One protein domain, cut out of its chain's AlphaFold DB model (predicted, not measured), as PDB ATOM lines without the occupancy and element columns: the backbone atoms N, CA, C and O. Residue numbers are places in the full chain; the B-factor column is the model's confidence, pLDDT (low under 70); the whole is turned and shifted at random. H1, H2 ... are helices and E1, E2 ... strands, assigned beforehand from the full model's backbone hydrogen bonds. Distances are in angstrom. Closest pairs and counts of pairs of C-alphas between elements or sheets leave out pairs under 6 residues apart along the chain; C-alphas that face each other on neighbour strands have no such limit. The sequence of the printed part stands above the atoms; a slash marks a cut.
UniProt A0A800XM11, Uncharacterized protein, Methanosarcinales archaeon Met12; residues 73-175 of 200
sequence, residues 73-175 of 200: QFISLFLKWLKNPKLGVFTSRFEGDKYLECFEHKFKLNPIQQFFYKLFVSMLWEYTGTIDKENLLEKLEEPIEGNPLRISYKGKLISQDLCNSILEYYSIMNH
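AT A GLANCE: This is residues 73 to 175 of the 200 residues of an uncharacterized protein of Methanosarcinales archaeon Met12 (UniProt A0A800XM11). One long helix, H3, runs through the core, with the small three-stranded sheet E1 E4 E5 packed on one side of it and the helix H1 on the side away from the sheet. H5 starts beside the middle of H3 and runs on past its end, with the short H4 next to it; at the other end of H3 the hairpin of E2 and E3 reaches away, and its residues 101 to 106 stick out. The printed part has 103 residues, with five named helices and five named strands in the order H1 H2 E1 E2 E3 H3 H4 E4 E5 H5, a mixed class of helices and strands. The larger sheet has the order E1 - E4 - E5 and is antiparallel, as is the pair E2 - E3. The whole is compact, with a radius of gyration of the C-alphas of 14.1 A and spans of 40 by 29 by 26 A.

HOW THE PARTS SIT: Start at H1, residues 73 to 81, which touches residues 120 to 127 of the hub, H3, residues 111 to 131. Their closest C-alphas, of Phe 74 and Phe 120, are 6.3 A apart, at a steep tilt of 51 degrees, the same way. Next comes H2, residues 87 to 91, apart from H1; it touches H3 at residues 119 to 126, with the C-alphas of Val 89 and Ser 122 closest at 5.0 A. Go on to E1, residues 93 to 95, an edge strand antiparallel to E4, residues 150 to 153, at 151 degrees; look for N 95 and O 150, 2.8 A apart. The hairpin of E2, residues 99 to 102, and E3, residues 105 to 108, has N 100 and O 107 within hydrogen-bond range at 2.9 A; both strands are apart from E4. H3 and the sheet make two layers, a helix on one face of a sheet: its height over the sheet is 9.0 A, and it lies over E1 and E4, slantwise to the strands at 56 degrees to E4 on the local plane. The closest C-alphas of H3 and E4 are those of Lys 118 and Ile 151, 6.5 A apart. E4 forms a hairpin with E5, residues 156 to 158, where N 158 and O 151 are 2.8 A apart. H5, residues 160 to 173, touches H3 at a shallow tilt of 24 degrees, the same way, with the C-alphas of Val 121 and Gln 160 closest at 5.8 A. H4, residues 136 to 139, only just touches H5, with 3 pairs of C-alphas within 8 A, the closest being Leu 136 and Ile 166 at 7.1 A. In H1 and H5 every O i to N i+4 pair is within hydrogen-bond range; H3 has 16 of 17, H2 has 0 of 1 but 2 of 2 O i to N i+3 pairs, and H4 is too short for an O i to N i+4 pair.

IN THESE COORDINATES: Find C-alpha 73 at (110.646, 140.681, 78.772), where H1 begins its 12.1 A; H2 follows with 8.0 A. E1 measures 6.2 A, E2 10.2 A and E3 10.3 A. From C-alpha 111 at (123.157, 125.799, 75.445), H3 runs 30.5 A. H4 covers 4.9 A, E4 9.8 A and E5 6.0 A. H5 takes 19.9 A to C-alpha 173 at (113.644, 162.487, 71.533).

THE WHOLE: The two C-alphas farthest apart are those of Asn 110 and His 175, at 40.8 A. The printed part has no cut and no long link; the link from H4 to E4, 10 residues, is short, and the other links are tight. The mean pLDDT of the printed part is 91.6, and no printed residue is under 70.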
ATOM      1  N   GLN A  73     109.985 139.925  79.841       92.75
ATOM      2  CA  GLN A  73     110.646 140.681  78.772       92.75
ATOM      3  C   GLN A  73     110.691 139.868  77.477       92.75
ATOM      4  O   GLN A  73     110.428 140.406  76.399       92.75
ATOM      5  N   PHE A  74     110.965 138.562  77.580       95.06
ATOM      6  CA  PHE A  74     110.926 137.658  76.432       95.06
ATOM      7  C   PHE A  74     109.524 137.594  75.835       95.06
ATOM      8  O   PHE A  74     109.370 137.792  74.634       95.06
ATOM      9  N   ILE A  75     108.504 137.348  76.662       95.50
ATOM     10  CA  ILE A  75     107.108 137.224  76.228       95.50
ATOM     11  C   ILE A  75     106.653 138.519  75.554       95.50
ATOM     12  O   ILE A  75     106.137 138.483  74.438       95.50
ATOM     13  N   SER A  76     106.880 139.668  76.192       94.69
ATOM     14  CA  SER A  76     106.499 140.979  75.659       94.69
ATOM     15  C   SER A  76     107.129 141.243  74.290       94.69
ATOM     16  O   SER A  76     106.444 141.631  73.337       94.69
ATOM     17  N   LEU A  77     108.428 140.970  74.156       94.94
ATOM     18  CA  LEU A  77     109.144 141.139  72.898       94.94
ATOM     19  C   LEU A  77     108.700 140.126  71.838       94.94
ATOM     20  O   LEU A  77     108.512 140.495  70.682       94.94
ATOM     21  N   PHE A  78     108.473 138.872  72.225       95.06
ATOM     22  CA  PHE A  78     107.985 137.826  71.335       95.06
ATOM     23  C   PHE A  78     106.606 138.178  70.764       95.06
ATOM     24  O   PHE A  78     106.403 138.096  69.555       95.06
ATOM     25  N   LEU A  79     105.679 138.673  71.594       95.44
ATOM     26  CA  LEU A  79     104.365 139.151  71.147       95.44
ATOM     27  C   LEU A  79     104.471 140.325  70.162       95.44
ATOM     28  O   LEU A  79     103.690 140.411  69.215       95.44
ATOM     29  N   LYS A  80     105.444 141.226  70.351       94.06
ATOM     30  CA  LYS A  80     105.731 142.302  69.389       94.06
ATOM     31  C   LYS A  80     106.311 141.748  68.085       94.06
ATOM     32  O   LYS A  80     105.866 142.156  67.015       94.06
ATOM     33  N   TRP A  81     107.240 140.796  68.165       93.50
ATOM     34  CA  TRP A  81     107.849 140.139  67.007       93.50
ATOM     35  C   TRP A  81     106.823 139.367  66.166       93.50
ATOM     36  O   TRP A  81     106.877 139.431  64.940       93.50
ATOM     37  N   LEU A  82     105.823 138.733  66.791       93.44
ATOM     38  CA  LEU A  82     104.738 138.035  66.086       93.44
ATOM     39  C   LEU A  82     103.943 138.935  65.125       93.44
ATOM     40  O   LEU A  82     103.340 138.422  64.186       93.44
ATOM     41  N   LYS A  83     103.953 140.262  65.314       92.69
ATOM     42  CA  LYS A  83     103.293 141.202  64.390       92.69
ATOM     43  C   LYS A  83     104.001 141.302  63.035       92.69
ATOM     44  O   LYS A  83     103.358 141.633  62.043       92.69
ATOM     45  N   ASN A  84     105.308 141.048  62.986       90.19
ATOM     46  CA  ASN A  84     106.115 141.063  61.765       90.19
ATOM     47  C   ASN A  84     107.308 140.102  61.924       90.19
ATOM     48  O   ASN A  84     108.435 140.547  62.163       90.19
ATOM     49  N   PRO A  85     107.076 138.780  61.837       91.75
ATOM     50  CA  PRO A  85     108.080 137.792  62.194       91.75
ATOM     51  C   PRO A  85     109.209 137.765  61.164       91.75
ATOM     52  O   PRO A  85     109.053 137.335  60.020       91.75
ATOM     53  N   LYS A  86     110.394 138.194  61.594       92.50
ATOM     54  CA  LYS A  86     111.624 138.099  60.808       92.50
ATOM     55  C   LYS A  86     112.368 136.836  61.213       92.50
ATOM     56  O   LYS A  86     113.018 136.801  62.251       92.50
ATOM     57  N   LEU A  87     112.300 135.795  60.379       92.00
ATOM     58  CA  LEU A  87     112.941 134.496  60.649       92.00
ATOM     59  C   LEU A  87     114.473 134.566  60.713       92.00
ATOM     60  O   LEU A  87     115.112 133.652  61.231       92.00
ATOM     61  N   GLY A  88     115.070 135.663  60.239       92.62
ATOM     62  CA  GLY A  88     116.502 135.899  60.374       92.62
ATOM     63  C   GLY A  88     116.987 135.797  61.823       92.62
ATOM     64  O   GLY A  88     118.111 135.373  62.028       92.62
ATOM     65  N   VAL A  89     116.158 136.092  62.831       93.44
ATOM     66  CA  VAL A  89     116.560 136.047  64.254       93.44
ATOM     67  C   VAL A  89     117.156 134.702  64.699       93.44
ATOM     68  O   VAL A  89     117.939 134.659  65.643       93.44
ATOM     69  N   PHE A  90     116.841 133.602  64.003       94.12
ATOM     70  CA  PHE A  90     117.390 132.273  64.291       94.12
ATOM     71  C   PHE A  90     118.807 132.045  63.740       94.12
ATOM     72  O   PHE A  90     119.475 131.098  64.162       94.12
ATOM     73  N   THR A  91     119.288 132.893  62.824       94.25
ATOM     74  CA  THR A  91     120.630 132.782  62.222       94.25
ATOM     75  C   THR A  91     121.729 133.416  63.073       94.25
ATOM     76  O   THR A  91     122.909 133.266  62.746       94.25
ATOM     77  N   SER A  92     121.365 134.083  64.173       94.38
ATOM     78  CA  SER A  92     122.320 134.690  65.093       94.38
ATOM     79  C   SER A  92     123.224 133.657  65.763       94.38
ATOM     80  O   SER A  92     122.842 132.502  66.033       94.38
ATOM     81  N   ARG A  93     124.458 134.084  66.039       93.38
ATOM     82  CA  ARG A  93     125.504 133.252  66.633       93.38
ATOM     83  C   ARG A  93     126.011 133.892  67.909       93.38
ATOM     84  O   ARG A  93     126.196 135.097  67.978       93.38
ATOM     85  N   PHE A  94     126.239 133.060  68.914       92.06
ATOM     86  CA  PHE A  94     126.889 133.475  70.147       92.06
ATOM     87  C   PHE A  94     128.389 133.221  69.999       92.06
ATOM     88  O   PHE A  94     128.791 132.096  69.687       92.06
ATOM     89  N   GLU A  95     129.204 134.239  70.234       88.69
ATOM     90  CA  GLU A  95     130.648 134.212  70.032       88.69
ATOM     91  C   GLU A  95     131.410 134.373  71.353       88.69
ATOM     92  O   GLU A  95     130.967 135.042  72.287       88.69
ATOM     93  N   GLY A  96     132.593 133.761  71.420       83.38
ATOM     94  CA  GLY A  96     133.496 133.888  72.562       83.38
ATOM     95  C   GLY A  96     133.034 133.170  73.834       83.38
ATOM     96  O   GLY A  96     132.235 132.229  73.810       83.38
ATOM     97  N   ASP A  97     133.616 133.596  74.956       79.56
ATOM     98  CA  ASP A  97     133.326 133.034  76.273       79.56
ATOM     99  C   ASP A  97     131.965 133.522  76.796       79.56
ATOM    100  O   ASP A  97     131.526 134.633  76.499       79.56
ATOM    101  N   LYS A  98     131.308 132.661  77.572       84.12
ATOM    102  CA  LYS A  98     129.890 132.710  77.967       84.12
ATOM    103  C   LYS A  98     129.734 132.757  79.488       84.12
ATOM    104  O   LYS A  98     128.704 132.357  80.035       84.12
ATOM    105  N   TYR A  99     130.821 133.138  80.145       87.44
ATOM    106  CA  TYR A  99     130.921 133.350  81.572       87.44
ATOM    107  C   TYR A  99     130.331 134.700  81.964       87.44
ATOM    108  O   TYR A  99     130.555 135.703  81.281       87.44
ATOM    109  N   LEU A 100     129.614 134.692  83.084       88.12
ATOM    110  CA  LEU A 100     128.979 135.845  83.694       88.12
ATOM    111  C   LEU A 100     129.100 135.757  85.214       88.12
ATOM    112  O   LEU A 100     129.184 134.671  85.795       88.12
ATOM    113  N   GLU A 101     129.080 136.918  85.846       88.94
ATOM    114  CA  GLU A 101     129.092 137.082  87.289       88.94
ATOM    115  C   GLU A 101     128.007 138.083  87.668       88.94
ATOM    116  O   GLU A 101     128.060 139.244  87.279       88.94
ATOM    117  N   CYS A 102     127.008 137.617  88.407       84.31
ATOM    118  CA  CYS A 102     125.926 138.447  88.913       84.31
ATOM    119  C   CYS A 102     126.023 138.440  90.436       84.31
ATOM    120  O   CYS A 102     125.904 137.386  91.067       84.31
ATOM    121  N   PHE A 103     126.293 139.605  91.018       85.38
ATOM    122  CA  PHE A 103     126.672 139.758  92.419       85.38
ATOM    123  C   PHE A 103     127.788 138.767  92.801       85.38
ATOM    124  O   PHE A 103     128.845 138.740  92.177       85.38
ATOM    125  N   GLU A 104     127.557 137.918  93.797       82.88
ATOM    126  CA  GLU A 104     128.533 136.937  94.280       82.88
ATOM    127  C   GLU A 104     128.481 135.604  93.498       82.88
ATOM    128  O   GLU A 104     129.197 134.655  93.821       82.88
ATOM    129  N   HIS A 105     127.639 135.505  92.462       85.12
ATOM    130  CA  HIS A 105     127.390 134.263  91.732       85.12
ATOM    131  C   HIS A 105     128.031 134.257  90.347       85.12
ATOM    132  O   HIS A 105     127.622 134.970  89.432       85.12
ATOM    133  N   LYS A 106     128.993 133.352  90.182       87.69
ATOM    134  CA  LYS A 106     129.665 133.041  88.920       87.69
ATOM    135  C   LYS A 106     128.968 131.889  88.211       87.69
ATOM    136  O   LYS A 106     128.763 130.834  88.811       87.69
ATOM    137  N   PHE A 107     128.651 132.041  86.930       88.31
ATOM    138  CA  PHE A 107     128.042 130.966  86.147       88.31
ATOM    139  C   PHE A 107     128.381 131.058  84.659       88.31
ATOM    140  O   PHE A 107     128.887 132.056  84.149       88.31
ATOM    141  N   LYS A 108     128.115 129.961  83.950       90.62
ATOM    142  CA  LYS A 108     128.205 129.883  82.492       90.62
ATOM    143  C   LYS A 108     126.835 129.555  81.933       90.62
ATOM    144  O   LYS A 108     126.150 128.678  82.457       90.62
ATOM    145  N   LEU A 109     126.461 130.228  80.851       89.44
ATOM    146  CA  LEU A 109     125.196 129.947  80.183       89.44
ATOM    147  C   LEU A 109     125.222 128.546  79.568       89.44
ATOM    148  O   LEU A 109     126.126 128.209  78.799       89.44
ATOM    149  N   ASN A 110     124.205 127.738  79.852       91.75
ATOM    150  CA  ASN A 110     124.017 126.454  79.181       91.75
ATOM    151  C   ASN A 110     123.503 126.654  77.732       91.75
ATOM    152  O   ASN A 110     123.055 127.751  77.386       91.75
ATOM    153  N   PRO A 111     123.553 125.637  76.849       92.69
ATOM    154  CA  PRO A 111     123.157 125.799  75.445       92.69
ATOM    155  C   PRO A 111     121.718 126.295  75.229       92.69
ATOM    156  O   PRO A 111     121.470 127.056  74.296       92.69
ATOM    157  N   ILE A 112     120.781 125.910  76.101       92.81
ATOM    158  CA  ILE A 112     119.377 126.344  76.031       92.81
ATOM    159  C   ILE A 112     119.267 127.828  76.401       92.81
ATOM    160  O   ILE A 112     118.647 128.606  75.681       92.81
ATOM    161  N   GLN A 113     119.929 128.242  77.481       93.06
ATOM    162  CA  GLN A 113     119.990 129.640  77.909       93.06
ATOM    163  C   GLN A 113     120.646 130.524  76.847       93.06
ATOM    164  O   GLN A 113     120.139 131.601  76.548       93.06
ATOM    165  N   GLN A 114     121.734 130.051  76.230       92.56
ATOM    166  CA  GLN A 114     122.381 130.737  75.110       92.56
ATOM    167  C   GLN A 114     121.426 130.902  73.929       92.56
ATOM    168  O   GLN A 114     121.406 131.965  73.314       92.56
ATOM    169  N   PHE A 115     120.648 129.862  73.610       94.19
ATOM    170  CA  PHE A 115     119.660 129.911  72.538       94.19
ATOM    171  C   PHE A 115     118.577 130.960  72.811       94.19
ATOM    172  O   PHE A 115     118.289 131.775  71.936       94.19
ATOM    173  N   PHE A 116     118.002 130.981  74.014       94.94
ATOM    174  CA  PHE A 116     116.976 131.970  74.343       94.94
ATOM    175  C   PHE A 116     117.534 133.386  74.418       94.94
ATOM    176  O   PHE A 116     116.903 134.294  73.890       94.94
ATOM    177  N   TYR A 117     118.734 133.566  74.971       94.50
ATOM    178  CA  TYR A 117     119.365 134.880  75.030       94.50
ATOM    179  C   TYR A 117     119.711 135.414  73.635       94.50
ATOM    180  O   TYR A 117     119.341 136.536  73.302       94.50
ATOM    181  N   LYS A 118     120.331 134.608  72.756       94.94
ATOM    182  CA  LYS A 118     120.609 135.059  71.379       94.94
ATOM    183  C   LYS A 118     119.322 135.380  70.618       94.94
ATOM    184  O   LYS A 118     119.285 136.355  69.871       94.94
ATOM    185  N   LEU A 119     118.272 134.578  70.817       95.75
ATOM    186  CA  LEU A 119     116.979 134.785  70.175       95.75
ATOM    187  C   LEU A 119     116.338 136.076  70.683       95.75
ATOM    188  O   LEU A 119     115.886 136.879  69.874       95.75
ATOM    189  N   PHE A 120     116.366 136.303  71.995       96.31
ATOM    190  CA  PHE A 120     115.900 137.530  72.630       96.31
ATOM    191  C   PHE A 120     116.598 138.764  72.053       96.31
ATOM    192  O   PHE A 120     115.924 139.631  71.504       96.31
ATOM    193  N   VAL A 121     117.932 138.813  72.086       95.56
ATOM    194  CA  VAL A 121     118.695 139.973  71.595       95.56
ATOM    195  C   VAL A 121     118.483 140.183  70.090       95.56
ATOM    196  O   VAL A 121     118.359 141.314  69.636       95.56
ATOM    197  N   SER A 122     118.343 139.109  69.306       96.44
ATOM    198  CA  SER A 122     118.049 139.224  67.867       96.44
ATOM    199  C   SER A 122     116.638 139.754  67.594       96.44
ATOM    200  O   SER A 122     116.448 140.569  66.695       96.44
ATOM    201  N   MET A 123     115.632 139.326  68.366       96.62
ATOM    202  CA  MET A 123     114.284 139.905  68.289       96.62
ATOM    203  C   MET A 123     114.283 141.368  68.737       96.62
ATOM    204  O   MET A 123     113.548 142.173  68.168       96.62
ATOM    205  N   LEU A 124     115.109 141.713  69.727       95.88
ATOM    206  CA  LEU A 124     115.225 143.069  70.253       95.88
ATOM    207  C   LEU A 124     115.849 143.989  69.206       95.88
ATOM    208  O   LEU A 124     115.345 145.088  68.996       95.88
ATOM    209  N   TRP A 125     116.862 143.504  68.489       95.88
ATOM    210  CA  TRP A 125     117.441 144.181  67.333       95.88
ATOM    211  C   TRP A 125     116.392 144.460  66.250       95.88
ATOM    212  O   TRP A 125     116.213 145.606  65.846       95.88
ATOM    213  N   GLU A 126     115.646 143.435  65.812       95.88
ATOM    214  CA  GLU A 126     114.602 143.619  64.792       95.88
ATOM    215  C   GLU A 126     113.510 144.587  65.260       95.88
ATOM    216  O   GLU A 126     113.056 145.421  64.480       95.88
ATOM    217  N   TYR A 127     113.104 144.508  66.530       95.75
ATOM    218  CA  TYR A 127     112.131 145.429  67.111       95.75
ATOM    219  C   TYR A 127     112.657 146.868  67.151       95.75
ATOM    220  O   TYR A 127     111.956 147.782  66.716       95.75
ATOM    221  N   THR A 128     113.893 147.066  67.605       95.44
ATOM    222  CA  THR A 128     114.548 148.382  67.648       95.44
ATOM    223  C   THR A 128     114.637 148.982  66.247       95.44
ATOM    224  O   THR A 128     114.291 150.145  66.064       95.44
ATOM    225  N   GLY A 129     114.936 148.170  65.229       94.62
ATOM    226  CA  GLY A 129     114.943 148.599  63.828       94.62
ATOM    227  C   GLY A 129     113.586 149.075  63.292       94.62
ATOM    228  O   GLY A 129     113.546 149.820  62.320       94.62
ATOM    229  N   THR A 130     112.462 148.707  63.921       93.56
ATOM    230  CA  THR A 130     111.145 149.273  63.558       93.56
ATOM    231  C   THR A 130     110.907 150.675  64.125       93.56
ATOM    232  O   THR A 130     110.028 151.387  63.643       93.56
ATOM    233  N   ILE A 131     111.671 151.063  65.148       93.69
ATOM    234  CA  ILE A 131     111.598 152.367  65.824       93.69
ATOM    235  C   ILE A 131     112.695 153.306  65.310       93.69
ATOM    236  O   ILE A 131     112.496 154.519  65.292       93.69
ATOM    237  N   ASP A 132     113.822 152.747  64.872       94.75
ATOM    238  CA  ASP A 132     115.038 153.461  64.501       94.75
ATOM    239  C   ASP A 132     114.938 154.241  63.175       94.75
ATOM    240  O   ASP A 132     115.469 153.849  62.138       94.75
ATOM    241  N   LYS A 133     114.247 155.385  63.213       92.12
ATOM    242  CA  LYS A 133     114.017 156.286  62.067       92.12
ATOM    243  C   LYS A 133     115.295 156.924  61.504       92.12
ATOM    244  O   LYS A 133     115.327 157.296  60.336       92.12
ATOM    245  N   GLU A 134     116.325 157.075  62.326       91.88
ATOM    246  CA  GLU A 134     117.595 157.736  62.006       91.88
ATOM    247  C   GLU A 134     118.710 156.748  61.616       91.88
ATOM    248  O   GLU A 134     119.827 157.175  61.295       91.88
ATOM    249  N   ASN A 135     118.407 155.443  61.583       93.56
ATOM    250  CA  ASN A 135     119.345 154.353  61.299       93.56
ATOM    251  C   ASN A 135     120.565 154.351  62.240       93.56
ATOM    252  O   ASN A 135     121.704 154.168  61.802       93.56
ATOM    253  N   LEU A 136     120.345 154.591  63.533       93.56
ATOM    254  CA  LEU A 136     121.375 154.535  64.569       93.56
ATOM    255  C   LEU A 136     121.971 153.132  64.725       93.56
ATOM    256  O   LEU A 136     123.181 153.021  64.879       93.56
ATOM    257  N   LEU A 137     121.183 152.062  64.573       92.81
ATOM    258  CA  LEU A 137     121.682 150.677  64.560       92.81
ATOM    259  C   LEU A 137     122.717 150.438  63.450       92.81
ATOM    260  O   LEU A 137     123.541 149.525  63.528       92.81
ATOM    261  N   GLU A 138     122.672 151.245  62.387       90.56
ATOM    262  CA  GLU A 138     123.644 151.154  61.308       90.56
ATOM    263  C   GLU A 138     124.925 151.948  61.576       90.56
ATOM    264  O   GLU A 138     125.986 151.566  61.082       90.56
ATOM    265  N   LYS A 139     124.823 153.017  62.371       91.88
ATOM    266  CA  LYS A 139     125.900 153.977  62.655       91.88
ATOM    267  C   LYS A 139     126.672 153.664  63.934       91.88
ATOM    268  O   LYS A 139     127.812 154.097  64.062       91.88
ATOM    269  N   LEU A 140     126.040 152.960  64.868       91.12
ATOM    270  CA  LEU A 140     126.563 152.688  66.198       91.12
ATOM    271  C   LEU A 140     126.951 151.222  66.345       91.12
ATOM    272  O   LEU A 140     126.322 150.327  65.778       91.12
ATOM    273  N   GLU A 141     127.982 150.987  67.145       89.44
ATOM    274  CA  GLU A 141     128.480 149.655  67.459       89.44
ATOM    275  C   GLU A 141     128.649 149.506  68.965       89.44
ATOM    276  O   GLU A 141     129.020 150.446  69.666       89.44
ATOM    277  N   GLU A 142     128.403 148.296  69.461       86.62
ATOM    278  CA  GLU A 142     128.624 147.966  70.862       86.62
ATOM    279  C   GLU A 142     130.119 148.106  71.215       86.62
ATOM    280  O   GLU A 142     130.951 147.402  70.627       86.62
ATOM    281  N   PRO A 143     130.489 148.927  72.221       85.56
ATOM    282  CA  PRO A 143     131.876 149.036  72.649       85.56
ATOM    283  C   PRO A 143     132.403 147.691  73.160       85.56
ATOM    284  O   PRO A 143     131.820 147.087  74.066       85.56
ATOM    285  N   ILE A 144     133.549 147.251  72.630       87.25
ATOM    286  CA  ILE A 144     134.226 146.016  73.069       87.25
ATOM    287  C   ILE A 144     134.775 146.105  74.501       87.25
ATOM    288  O   ILE A 144     135.096 145.078  75.106       87.25
ATOM    289  N   GLU A 145     134.892 147.325  75.026       85.31
ATOM    290  CA  GLU A 145     135.342 147.615  76.381       85.31
ATOM    291  C   GLU A 145     134.427 146.958  77.422       85.31
ATOM    292  O   GLU A 145     133.205 146.895  77.270       85.31
ATOM    293  N   GLY A 146     135.036 146.392  78.465       85.06
ATOM    294  CA  GLY A 146     134.338 145.593  79.469       85.06
ATOM    295  C   GLY A 146     133.902 144.199  78.997       85.06
ATOM    296  O   GLY A 146     133.258 143.491  79.770       85.06
ATOM    297  N   ASN A 147     134.268 143.775  77.779       88.44
ATOM    298  CA  ASN A 147     134.048 142.429  77.236       88.44
ATOM    299  C   ASN A 147     132.561 142.014  77.222       88.44
ATOM    300  O   ASN A 147     132.169 141.107  77.958       88.44
ATOM    301  N   PRO A 148     131.708 142.629  76.384       89.25
ATOM    302  CA  PRO A 148     130.289 142.279  76.314       89.25
ATOM    303  C   PRO A 148     130.058 140.815  75.899       89.25
ATOM    304  O   PRO A 148     130.941 140.129  75.364       89.25
ATOM    305  N   LEU A 149     128.837 140.319  76.124       90.12
ATOM    306  CA  LEU A 149     128.392 139.070  75.506       90.12
ATOM    307  C   LEU A 149     128.253 139.279  74.002       90.12
ATOM    308  O   LEU A 149     127.467 140.112  73.558       90.12
ATOM    309  N   ARG A 150     129.017 138.519  73.218       90.56
ATOM    310  CA  ARG A 150     129.091 138.732  71.777       90.56
ATOM    311  C   ARG A 150     128.033 137.913  71.064       90.56
ATOM    312  O   ARG A 150     128.090 136.683  71.064       90.56
ATOM    313  N   ILE A 151     127.079 138.593  70.445       93.56
ATOM    314  CA  ILE A 151     126.115 137.974  69.544       93.56
ATOM    315  C   ILE A 151     126.309 138.600  68.176       93.56
ATOM    316  O   ILE A 151     126.207 139.812  68.037       93.56
ATOM    317  N   SER A 152     126.584 137.782  67.165       94.38
ATOM    318  CA  SER A 152     126.629 138.250  65.788       94.38
ATOM    319  C   SER A 152     125.308 137.993  65.079       94.38
ATOM    320  O   SER A 152     124.734 136.898  65.130       94.38
ATOM    321  N   TYR A 153     124.812 139.026  64.406       94.75
ATOM    322  CA  TYR A 153     123.583 138.982  63.633       94.75
ATOM    323  C   TYR A 153     123.668 139.956  62.460       94.75
ATOM    324  O   TYR A 153     124.148 141.073  62.612       94.75
ATOM    325  N   LYS A 154     123.261 139.513  61.261       91.00
ATOM    326  CA  LYS A 154     123.391 140.287  60.005       91.00
ATOM    327  C   LYS A 154     124.807 140.855  59.765       91.00
ATOM    328  O   LYS A 154     124.966 141.906  59.163       91.00
ATOM    329  N   GLY A 155     125.837 140.137  60.221       89.25
ATOM    330  CA  GLY A 155     127.238 140.553  60.085       89.25
ATOM    331  C   GLY A 155     127.706 141.598  61.103       89.25
ATOM    332  O   GLY A 155     128.853 142.020  61.015       89.25
ATOM    333  N   LYS A 156     126.866 141.984  62.072       91.19
ATOM    334  CA  LYS A 156     127.197 142.949  63.127       91.19
ATOM    335  C   LYS A 156     127.225 142.313  64.504       91.19
ATOM    336  O   LYS A 156     126.524 141.331  64.750       91.19
ATOM    337  N   LEU A 157     128.014 142.907  65.397       91.81
ATOM    338  CA  LEU A 157     127.946 142.627  66.824       91.81
ATOM    339  C   LEU A 157     126.725 143.346  67.402       91.81
ATOM    340  O   LEU A 157     126.662 144.571  67.387       91.81
ATOM    341  N   ILE A 158     125.761 142.577  67.892       93.56
ATOM    342  CA  ILE A 158     124.542 143.087  68.513       93.56
ATOM    343  C   ILE A 158     124.581 142.826  70.017       93.56
ATOM    344  O   ILE A 158     125.100 141.805  70.479       93.56
ATOM    345  N   SER A 159     124.000 143.739  70.785       92.81
ATOM    346  CA  SER A 159     123.912 143.651  72.240       92.81
ATOM    347  C   SER A 159     122.554 144.158  72.721       92.81
ATOM    348  O   SER A 159     121.852 144.898  72.025       92.81
ATOM    349  N   GLN A 160     122.181 143.739  73.927       92.38
ATOM    350  CA  GLN A 160     121.025 144.289  74.621       92.38
ATOM    351  C   GLN A 160     121.252 145.763  74.986       92.38
ATOM    352  O   GLN A 160     120.344 146.565  74.784       92.38
ATOM    353  N   ASP A 161     122.457 146.126  75.441       89.69
ATOM    354  CA  ASP A 161     122.810 147.501  75.821       89.69
ATOM    355  C   ASP A 161     122.654 148.486  74.655       89.69
ATOM    356  O   ASP A 161     121.987 149.507  74.812       89.69
ATOM    357  N   LEU A 162     123.165 148.158  73.462       91.56
ATOM    358  CA  LEU A 162     123.027 149.000  72.269       91.56
ATOM    359  C   LEU A 162     121.556 149.207  71.892       91.56
ATOM    360  O   LEU A 162     121.121 150.332  71.647       91.56
ATOM    361  N   CYS A 163     120.769 148.126  71.878       93.75
ATOM    362  CA  CYS A 163     119.348 148.223  71.554       93.75
ATOM    363  C   CYS A 163     118.599 149.074  72.586       93.75
ATOM    364  O   CYS A 163     117.818 149.946  72.213       93.75
ATOM    365  N   ASN A 164     118.850 148.847  73.878       92.12
ATOM    366  CA  ASN A 164     118.211 149.598  74.955       92.12
ATOM    367  C   ASN A 164     118.583 151.082  74.914       92.12
ATOM    368  O   ASN A 164     117.698 151.916  75.066       92.12
ATOM    369  N   SER A 165     119.843 151.409  74.626       90.12
ATOM    370  CA  SER A 165     120.320 152.795  74.523       90.12
ATOM    371  C   SER A 165     119.642 153.542  73.371       90.12
ATOM    372  O   SER A 165     119.208 154.681  73.525       90.12
ATOM    373  N   ILE A 166     119.454 152.881  72.224       92.94
ATOM    374  CA  ILE A 166     118.713 153.456  71.090       92.94
ATOM    375  C   ILE A 166     117.227 153.622  71.432       92.94
ATOM    376  O   ILE A 166     116.629 154.656  71.131       92.94
ATOM    377  N   LEU A 167     116.608 152.627  72.075       93.38
ATOM    378  CA  LEU A 167     115.213 152.726  72.513       93.38
ATOM    379  C   LEU A 167     115.012 153.863  73.527       93.38
ATOM    380  O   LEU A 167     114.011 154.576  73.444       93.38
ATOM    381  N   GLU A 168     115.959 154.060  74.443       90.88
ATOM    382  CA  GLU A 168     115.974 155.165  75.401       90.88
ATOM    383  C   GLU A 168     116.129 156.518  74.699       90.88
ATOM    384  O   GLU A 168     115.321 157.417  74.940       90.88
ATOM    385  N   TYR A 169     117.065 156.633  73.750       91.12
ATOM    386  CA  TYR A 169     117.213 157.822  72.907       91.12
ATOM    387  C   TYR A 169     115.885 158.209  72.245       91.12
ATOM    388  O   TYR A 169     115.424 159.341  72.391       91.12
ATOM    389  N   TYR A 170     115.204 157.269  71.581       92.38
ATOM    390  CA  TYR A 170     113.906 157.565  70.969       92.38
ATOM    391  C   TYR A 170     112.815 157.855  72.000       92.38
ATOM    392  O   TYR A 170     111.928 158.662  71.725       92.38
ATOM    393  N   SER A 171     112.850 157.226  73.175       91.31
ATOM    394  CA  SER A 171     111.918 157.538  74.262       91.31
ATOM    395  C   SER A 171     112.025 159.009  74.676       91.31
ATOM    396  O   SER A 171     111.002 159.673  74.830       91.31
ATOM    397  N   ILE A 172     113.245 159.546  74.757       89.38
ATOM    398  CA  ILE A 172     113.504 160.958  75.066       89.38
ATOM    399  C   ILE A 172     113.131 161.842  73.866       89.38
ATOM    400  O   ILE A 172     112.260 162.705  73.966       89.38
ATOM    401  N   MET A 173     113.725 161.594  72.698       89.12
ATOM    402  CA  MET A 173     113.644 162.487  71.533       89.12
ATOM    403  C   MET A 173     112.266 162.555  70.868       89.12
ATOM    404  O   MET A 173     111.981 163.513  70.140       89.12
ATOM    405  N   ASN A 174     111.397 161.567  71.101       89.62
ATOM    406  CA  ASN A 174     110.003 161.628  70.658       89.62
ATOM    407  C   ASN A 174     109.145 162.587  71.503       89.62
ATOM    408  O   ASN A 174     108.071 162.968  71.045       89.62
ATOM    409  N   HIS A 175     109.599 162.977  72.698       89.62
ATOM    410  CA  HIS A 175     108.884 163.903  73.584       89.62
ATOM    411  C   HIS A 175     109.491 165.312  73.608       89.62
ATOM    412  O   HIS A 175     108.884 166.216  74.176       89.62
TER     413      HIS A 175